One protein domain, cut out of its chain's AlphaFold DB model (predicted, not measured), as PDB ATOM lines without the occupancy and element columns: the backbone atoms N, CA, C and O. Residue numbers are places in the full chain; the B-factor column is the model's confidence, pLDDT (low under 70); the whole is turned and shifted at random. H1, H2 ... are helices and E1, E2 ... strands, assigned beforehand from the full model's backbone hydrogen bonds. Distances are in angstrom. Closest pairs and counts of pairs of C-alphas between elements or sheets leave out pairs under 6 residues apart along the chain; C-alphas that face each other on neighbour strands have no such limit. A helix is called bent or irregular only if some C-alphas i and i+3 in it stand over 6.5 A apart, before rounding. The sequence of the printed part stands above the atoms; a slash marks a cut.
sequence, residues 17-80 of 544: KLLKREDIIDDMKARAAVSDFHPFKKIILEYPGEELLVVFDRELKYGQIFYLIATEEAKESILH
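AT A GLANCE: This is residues 17 to 80 of the 544 residues of the protein "WD repeat domain 63" of Podarcis muralis (UniProt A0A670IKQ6). A small, staggered sheet of three strands stands in the middle, with the short helix H3 packed over E2 on one face and a loose hairpin of two irregular helices, H1 and H2, toward the other end of the longest axis. The printed part has 64 residues, in the order E1 H1 H2 E2 E3 H3; the sheet runs E1 E2 E3, antiparallel, and the class is mixed, helices and strands. It is compact, with a radius of gyration of the C-alphas of 12.1 A and spans of 32 by 25 by 17 A.

HOW THE PARTS SIT: Start at E1, residues 17 to 20, antiparallel to E2, residues 51 to 56, with N 19 and O 52 2.9 A apart. H1, residues 21 to 34, only grazes the sheet with residues 21 to 24. H1 and H2, residues 38 to 46, form a helical hairpin that only just touches, with 3 pairs of C-alphas within 8 A, the closest Met 28 and His 38 at 6.5 A. E2 and E3, residues 66 to 68, form a hairpin, with N 55 and O 67 3.0 A apart. H3, residues 72 to 79, is on the sheet over E2 at a height of 9.9 A, and is apart from H1 and H2. Every O i to N i+4 pair is within hydrogen-bond range in H3, 8 of 10 in H1 and 3 of 5 in H2.

IN THESE COORDINATES: Find C-alpha 17 at (224.233, 209.108, 191.819), where E1 begins its 10.2 A. H1 spans 17.6 A and is irregular, C-alphas 30 and 33 being 9.5 A apart; H2 spans 13.8 A and is irregular, C-alphas 39 and 42 being 8.0 A apart. E2 spans 16.4 A, E3 6.9 A, and H3 10.5 A, ending at C-alpha 79, (233.593, 207.993, 186.874).

THE WHOLE: The C-alphas of Ala 33 and His 80 are the two farthest apart, 34.8 A. The printed part has no cut and no long link. The pLDDT is under 70 at residues 33, 58 to 59 and 61 to 63.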
ATOM      1  N   LYS A  17     224.926 210.225 191.163       82.19
ATOM      2  CA  LYS A  17     224.233 209.108 191.819       82.19
ATOM      3  C   LYS A  17     223.849 208.012 190.828       82.19
ATOM      4  O   LYS A  17     223.247 208.285 189.790       82.19
ATOM      5  N   LEU A  18     224.173 206.768 191.180       83.31
ATOM      6  CA  LEU A  18     223.839 205.572 190.405       83.31
ATOM      7  C   LEU A  18     222.433 205.076 190.756       83.31
ATOM      8  O   LEU A  18     222.091 204.922 191.931       83.31
ATOM      9  N   LEU A  19     221.624 204.823 189.729       84.81
ATOM     10  CA  LEU A  19     220.284 204.252 189.844       84.81
ATOM     11  C   LEU A  19     220.199 202.951 189.047       84.81
ATOM     12  O   LEU A  19     220.623 202.894 187.892       84.81
ATOM     13  N   LYS A  20     219.595 201.919 189.639       85.94
ATOM     14  CA  LYS A  20     219.355 200.649 188.949       85.94
ATOM     15  C   LYS A  20     218.280 200.816 187.884       85.94
ATOM     16  O   LYS A  20     217.221 201.398 188.127       85.94
ATOM     17  N   ARG A  21     218.532 200.254 186.707       84.12
ATOM     18  CA  ARG A  21     217.608 200.289 185.570       84.12
ATOM     19  C   ARG A  21     216.279 199.597 185.879       84.12
ATOM     20  O   ARG A  21     215.232 200.087 185.462       84.12
ATOM     21  N   GLU A  22     216.313 198.492 186.622       82.94
ATOM     22  CA  GLU A  22     215.116 197.739 187.029       82.94
ATOM     23  C   GLU A  22     214.171 198.596 187.882       82.94
ATOM     24  O   GLU A  22     212.981 198.680 187.581       82.94
ATOM     25  N   ASP A  23     214.720 199.332 188.852       83.56
ATOM     26  CA  ASP A  23     213.957 200.220 189.735       83.56
ATOM     27  C   ASP A  23     213.270 201.352 188.948       83.56
ATOM     28  O   ASP A  23     212.123 201.707 189.225       83.56
ATOM     29  N   ILE A  24     213.940 201.895 187.922       81.94
ATOM     30  CA  ILE A  24     213.376 202.921 187.029       81.94
ATOM     31  C   ILE A  24     212.248 202.333 186.170       81.94
ATOM     32  O   ILE A  24     211.197 202.956 186.013       81.94
ATOM     33  N   ILE A  25     212.423 201.124 185.635       82.00
ATOM     34  CA  ILE A  25     211.398 200.448 184.828       82.00
ATOM     35  C   ILE A  25     210.158 200.133 185.673       82.00
ATOM     36  O   ILE A  25     209.030 200.310 185.199       82.00
ATOM     37  N   ASP A  26     210.341 199.691 186.912       82.19
ATOM     38  CA  ASP A  26     209.238 199.370 187.813       82.19
ATOM     39  C   ASP A  26     208.508 200.624 188.301       82.19
ATOM     40  O   ASP A  26     207.274 200.645 188.341       82.19
ATOM     41  N   ASP A  27     209.228 201.722 188.525       82.25
ATOM     42  CA  ASP A  27     208.631 203.032 188.774       82.25
ATOM     43  C   ASP A  27     207.788 203.536 187.588       82.25
ATOM     44  O   ASP A  27     206.672 204.034 187.767       82.25
ATOM     45  N   MET A  28     208.270 203.339 186.359       80.94
ATOM     46  CA  MET A  28     207.529 203.688 185.145       80.94
ATOM     47  C   MET A  28     206.270 202.834 184.957       80.94
ATOM     48  O   MET A  28     205.274 203.331 184.428       80.94
ATOM     49  N   LYS A  29     206.282 201.565 185.387       80.00
ATOM     50  CA  LYS A  29     205.080 200.713 185.403       80.00
ATOM     51  C   LYS A  29     204.088 201.165 186.476       80.00
ATOM     52  O   LYS A  29     202.890 201.167 186.213       80.00
ATOM     53  N   ALA A  30     204.575 201.565 187.650       79.38
ATOM     54  CA  ALA A  30     203.738 201.977 188.774       79.38
ATOM     55  C   ALA A  30     203.081 203.353 188.565       79.38
ATOM     56  O   ALA A  30     201.917 203.538 188.917       79.38
ATOM     57  N   ARG A  31     203.811 204.323 187.993       77.69
ATOM     58  CA  ARG A  31     203.363 205.726 187.869       77.69
ATOM     59  C   ARG A  31     203.022 206.166 186.442       77.69
ATOM     60  O   ARG A  31     202.512 207.270 186.259       77.69
ATOM     61  N   ALA A  32     203.248 205.314 185.440       74.19
ATOM     62  CA  ALA A  32     202.905 205.533 184.032       74.19
ATOM     63  C   ALA A  32     203.293 206.936 183.514       74.19
ATOM     64  O   ALA A  32     204.480 207.219 183.367       74.19
ATOM     65  N   ALA A  33     202.316 207.803 183.225       69.12
ATOM     66  CA  ALA A  33     202.524 209.149 182.676       69.12
ATOM     67  C   ALA A  33     202.981 210.201 183.714       69.12
ATOM     68  O   ALA A  33     203.264 211.332 183.340       69.12
ATOM     69  N   VAL A  34     203.047 209.839 185.000       74.88
ATOM     70  CA  VAL A  34     203.462 210.714 186.118       74.88
ATOM     71  C   VAL A  34     204.913 210.428 186.551       74.88
ATOM     72  O   VAL A  34     205.404 210.993 187.525       74.88
ATOM     73  N   SER A  35     205.616 209.517 185.868       76.06
ATOM     74  CA  SER A  35     207.047 209.280 186.106       76.06
ATOM     75  C   SER A  35     207.890 210.239 185.262       76.06
ATOM     76  O   SER A  35     207.724 210.300 184.044       76.06
ATOM     77  N   ASP A  36     208.841 210.929 185.896       76.94
ATOM     78  CA  ASP A  36     209.763 211.870 185.238       76.94
ATOM     79  C   ASP A  36     210.670 211.187 184.193       76.94
ATOM     80  O   ASP A  36     211.207 211.836 183.299       76.94
ATOM     81  N   PHE A  37     210.792 209.855 184.250       78.75
ATOM     82  CA  PHE A  37     211.553 209.043 183.296       78.75
ATOM     83  C   PHE A  37     210.726 208.592 182.078       78.75
ATOM     84  O   PHE A  37     211.267 207.999 181.141       78.75
ATOM     85  N   HIS A  38     209.420 208.886 182.042       78.44
ATOM     86  CA  HIS A  38     208.536 208.500 180.938       78.44
ATOM     87  C   HIS A  38     208.965 209.049 179.561       78.44
ATOM     88  O   HIS A  38     208.960 208.271 178.603       78.44
ATOM     89  N   PRO A  39     209.393 210.323 179.421       80.88
ATOM     90  CA  PRO A  39     209.856 210.864 178.138       80.88
ATOM     91  C   PRO A  39     211.097 210.146 177.586       80.88
ATOM     92  O   PRO A  39     211.262 210.032 176.373       80.88
ATOM     93  N   PHE A  40     211.934 209.595 178.471       78.12
ATOM     94  CA  PHE A  40     213.199 208.935 178.133       78.12
ATOM     95  C   PHE A  40     213.090 207.401 178.087       78.12
ATOM     96  O   PHE A  40     214.100 206.703 178.009       78.12
ATOM     97  N   LYS A  41     211.862 206.853 178.068       80.19
ATOM     98  CA  LYS A  41     211.585 205.405 178.077       80.19
ATOM     99  C   LYS A  41     212.379 204.611 177.041       80.19
ATOM    100  O   LYS A  41     212.862 203.527 177.345       80.19
ATOM    101  N   LYS A  42     212.460 205.126 175.809       80.56
ATOM    102  CA  LYS A  42     213.150 204.446 174.701       80.56
ATOM    103  C   LYS A  42     214.653 204.346 174.969       80.56
ATOM    104  O   LYS A  42     215.210 203.266 174.865       80.56
ATOM    105  N   ILE A  43     215.249 205.437 175.449       81.19
ATOM    106  CA  ILE A  43     216.679 205.536 175.766       81.19
ATOM    107  C   ILE A  43     217.044 204.605 176.935       81.19
ATOM    108  O   ILE A  43     218.031 203.886 176.866       81.19
ATOM    109  N   ILE A  44     216.205 204.533 177.974       82.25
ATOM    110  CA  ILE A  44     216.422 203.656 179.143       82.25
ATOM    111  C   ILE A  44     216.230 202.165 178.793       82.25
ATOM    112  O   ILE A  44     216.838 201.286 179.406       82.25
ATOM    113  N   LEU A  45     215.381 201.846 177.808       80.31
ATOM    114  CA  LEU A  45     215.195 200.477 177.311       80.31
ATOM    115  C   LEU A  45     216.316 200.031 176.360       80.31
ATOM    116  O   LEU A  45     216.616 198.841 176.316       80.31
ATOM    117  N   GLU A  46     216.919 200.957 175.623       83.12
ATOM    118  CA  GLU A  46     218.023 200.687 174.693       83.12
ATOM    119  C   GLU A  46     219.402 200.735 175.375       83.12
ATOM    120  O   GLU A  46     220.376 200.244 174.811       83.12
ATOM    121  N   TYR A  47     219.488 201.268 176.601       81.56
ATOM    122  CA  TYR A  47     220.735 201.350 177.361       81.56
ATOM    123  C   TYR A  47     221.315 199.952 177.673       81.56
ATOM    124  O   TYR A  47     220.594 199.111 178.225       81.56
ATOM    125  N   PRO A  48     222.597 199.686 177.353       77.69
ATOM    126  CA  PRO A  48     223.202 198.360 177.506       77.69
ATOM    127  C   PRO A  48     223.539 197.991 178.962       77.69
ATOM    128  O   PRO A  48     223.552 196.805 179.285       77.69
ATOM    129  N   GLY A  49     223.753 198.972 179.848       77.94
ATOM    130  CA  GLY A  49     224.153 198.743 181.243       77.94
ATOM    131  C   GLY A  49     222.998 198.527 182.238       77.94
ATOM    132  O   GLY A  49     221.838 198.864 181.982       77.94
ATOM    133  N   GLU A  50     223.330 197.990 183.416       80.00
ATOM    134  CA  GLU A  50     222.380 197.730 184.517       80.00
ATOM    135  C   GLU A  50     222.101 198.972 185.385       80.00
ATOM    136  O   GLU A  50     221.043 199.079 186.011       80.00
ATOM    137  N   GLU A  51     223.019 199.942 185.391       83.62
ATOM    138  CA  GLU A  51     222.944 201.152 186.213       83.62
ATOM    139  C   GLU A  51     223.139 202.417 185.378       83.62
ATOM    140  O   GLU A  51     224.122 202.543 184.635       83.62
ATOM    141  N   LEU A  52     222.234 203.377 185.563       83.19
ATOM    142  CA  LEU A  52     222.252 204.692 184.930       83.19
ATOM    143  C   LEU A  52     222.769 205.750 185.910       83.19
ATOM    144  O   LEU A  52     222.445 205.720 187.098       83.19
ATOM    145  N   LEU A  53     223.557 206.697 185.400       83.44
ATOM    146  CA  LEU A  53     224.141 207.779 186.191       83.44
ATOM    147  C   LEU A  53     223.300 209.054 186.050       83.44
ATOM    148  O   LEU A  53     223.087 209.550 184.940       83.44
ATOM    149  N   VAL A  54     222.827 209.576 187.180       84.50
ATOM    150  CA  VAL A  54     222.154 210.877 187.277       84.50
ATOM    151  C   VAL A  54     223.126 211.871 187.891       84.50
ATOM    152  O   VAL A  54     223.680 211.607 188.960       84.50
ATOM    153  N   VAL A  55     223.318 213.010 187.232       82.19
ATOM    154  CA  VAL A  55     224.213 214.072 187.701       82.19
ATOM    155  C   VAL A  55     223.401 215.308 188.068       82.19
ATOM    156  O   VAL A  55     222.475 215.697 187.354       82.19
ATOM    157  N   PHE A  56     223.733 215.895 189.214       80.19
ATOM    158  CA  PHE A  56     223.170 217.140 189.716       80.19
ATOM    159  C   PHE A  56     223.927 218.335 189.134       80.19
ATOM    160  O   PHE A  56     225.119 218.508 189.386       80.19
ATOM    161  N   ASP A  57     223.224 219.160 188.361       77.12
ATOM    162  CA  ASP A  57     223.764 220.366 187.730       77.12
ATOM    163  C   ASP A  57     223.345 221.602 188.534       77.12
ATOM    164  O   ASP A  57     222.278 222.182 188.326       77.12
ATOM    165  N   ARG A  58     224.191 222.004 189.491       69.25
ATOM    166  CA  ARG A  58     223.950 223.197 190.322       69.25
ATOM    167  C   ARG A  58     224.070 224.498 189.528       69.25
ATOM    168  O   ARG A  58     223.413 225.479 189.862       69.25
ATOM    169  N   GLU A  59     224.927 224.515 188.511       68.62
ATOM    170  CA  GLU A  59     225.208 225.709 187.707       68.62
ATOM    171  C   GLU A  59     224.160 225.932 186.609       68.62
ATOM    172  O   GLU A  59     224.214 226.951 185.924       68.62
ATOM    173  N   LEU A  60     223.194 225.011 186.461       71.56
ATOM    174  CA  LEU A  60     222.158 225.041 185.426       71.56
ATOM    175  C   LEU A  60     222.753 225.201 184.020       71.56
ATOM    176  O   LEU A  60     222.135 225.823 183.153       71.56
ATOM    177  N   LYS A  61     223.931 224.617 183.764       65.19
ATOM    178  CA  LYS A  61     224.585 224.666 182.447       65.19
ATOM    179  C   LYS A  61     223.679 224.131 181.343       65.19
ATOM    180  O   LYS A  61     223.697 224.656 180.232       65.19
ATOM    181  N   TYR A  62     222.846 223.142 181.663       64.88
ATOM    182  CA  TYR A  62     221.858 222.572 180.742       64.88
ATOM    183  C   TYR A  62     220.407 222.972 181.065       64.88
ATOM    184  O   TYR A  62     219.464 222.403 180.515       64.88
ATOM    185  N   GLY A  63     220.206 223.962 181.942       64.06
ATOM    186  CA  GLY A  63     218.898 224.550 182.258       64.06
ATOM    187  C   GLY A  63     217.960 223.684 183.110       64.06
ATOM    188  O   GLY A  63     216.838 224.107 183.388       64.06
ATOM    189  N   GLN A  64     218.390 222.496 183.545       74.44
ATOM    190  CA  GLN A  64     217.645 221.615 184.451       74.44
ATOM    191  C   GLN A  64     218.515 221.190 185.636       74.44
ATOM    192  O   GLN A  64     219.733 221.149 185.537       74.44
ATOM    193  N   ILE A  65     217.869 220.863 186.759       78.44
ATOM    194  CA  ILE A  65     218.528 220.560 188.043       78.44
ATOM    195  C   ILE A  65     219.267 219.206 188.006       78.44
ATOM    196  O   ILE A  65     220.263 219.009 188.699       78.44
ATOM    197  N   PHE A  66     218.784 218.266 187.192       80.31
ATOM    198  CA  PHE A  66     219.394 216.953 186.998       80.31
ATOM    199  C   PHE A  66     219.448 216.615 185.513       80.31
ATOM    200  O   PHE A  66     218.494 216.893 184.786       80.31
ATOM    201  N   TYR A  67     220.516 215.945 185.084       83.62
ATOM    202  CA  TYR A  67     220.592 215.326 183.764       83.62
ATOM    203  C   TYR A  67     220.979 213.847 183.869       83.62
ATOM    204  O   TYR A  67     221.663 213.415 184.799       83.62
ATOM    205  N   LEU A  68     220.483 213.060 182.915       83.38
ATOM    206  CA  LEU A  68     220.699 211.618 182.828       83.38
ATOM    207  C   LEU A  68     221.747 211.325 181.754       83.38
ATOM    208  O   LEU A  68     221.631 211.816 180.631       83.38
ATOM    209  N   ILE A  69     222.729 210.488 182.076       82.06
ATOM    210  CA  ILE A  69     223.732 210.037 181.107       82.06
ATOM    211  C   ILE A  69     223.193 208.820 180.354       82.06
ATOM    212  O   ILE A  69     222.819 207.813 180.954       82.06
ATOM    213  N   ALA A  70     223.133 208.940 179.027       78.75
ATOM    214  CA  ALA A  70     222.494 207.971 178.137       78.75
ATOM    215  C   ALA A  70     223.469 206.980 177.471       78.75
ATOM    216  O   ALA A  70     223.015 206.088 176.758       78.75
ATOM    217  N   THR A  71     224.782 207.114 177.676       81.25
ATOM    218  CA  THR A  71     225.805 206.235 177.084       81.25
ATOM    219  C   THR A  71     226.773 205.714 178.142       81.25
ATOM    220  O   THR A  71     227.137 206.426 179.076       81.25
ATOM    221  N   GLU A  72     227.187 204.457 177.990       77.62
ATOM    222  CA  GLU A  72     228.119 203.802 178.916       77.62
ATOM    223  C   GLU A  72     229.520 204.425 178.834       77.62
ATOM    224  O   GLU A  72     230.143 204.674 179.856       77.62
ATOM    225  N   GLU A  73     229.949 204.827 177.635       77.25
ATOM    226  CA  GLU A  73     231.213 205.544 177.412       77.25
ATOM    227  C   GLU A  73     231.280 206.875 178.186       77.25
ATOM    228  O   GLU A  73     232.301 207.198 178.791       77.25
ATOM    229  N   ALA A  74     230.179 207.634 178.224       76.88
ATOM    230  CA  ALA A  74     230.120 208.888 178.978       76.88
ATOM    231  C   ALA A  74     230.015 208.649 180.491       76.88
ATOM    232  O   ALA A  74     230.526 209.448 181.272       76.88
ATOM    233  N   LYS A  75     229.375 207.548 180.912       80.12
ATOM    234  CA  LYS A  75     229.341 207.132 182.320       80.12
ATOM    235  C   LYS A  75     230.754 206.807 182.814       80.12
ATOM    236  O   LYS A  75     231.157 207.334 183.846       80.12
ATOM    237  N   GLU A  76     231.505 206.006 182.062       76.75
ATOM    238  CA  GLU A  76     232.882 205.626 182.399       76.75
ATOM    239  C   GLU A  76     233.829 206.831 182.371       76.75
ATOM    240  O   GLU A  76     234.602 207.007 183.302       76.75
ATOM    241  N   SER A  77     233.705 207.739 181.396       77.44
ATOM    242  CA  SER A  77     234.525 208.962 181.346       77.44
ATOM    243  C   SER A  77     234.300 209.915 182.528       77.44
ATOM    244  O   SER A  77     235.191 210.702 182.848       77.44
ATOM    245  N   ILE A  78     233.114 209.900 183.146       77.31
ATOM    246  CA  ILE A  78     232.784 210.755 184.298       77.31
ATOM    247  C   ILE A  78     233.194 210.090 185.620       77.31
ATOM    248  O   ILE A  78     233.568 210.790 186.559       77.31
ATOM    249  N   LEU A  79     233.142 208.757 185.702       74.25
ATOM    250  CA  LEU A  79     233.593 207.993 186.874       74.25
ATOM    251  C   LEU A  79     235.120 207.813 186.905       74.25
ATOM    252  O   LEU A  79     235.718 207.802 187.981       74.25
ATOM    253  N   HIS A  80     235.744 207.717 185.733       72.00
ATOM    254  CA  HIS A  80     237.178 207.566 185.524       72.00
ATOM    255  C   HIS A  80     237.658 208.642 184.541       72.00
ATOM    256  O   HIS A  80     237.727 208.395 183.334       72.00
TER     257      HIS A  80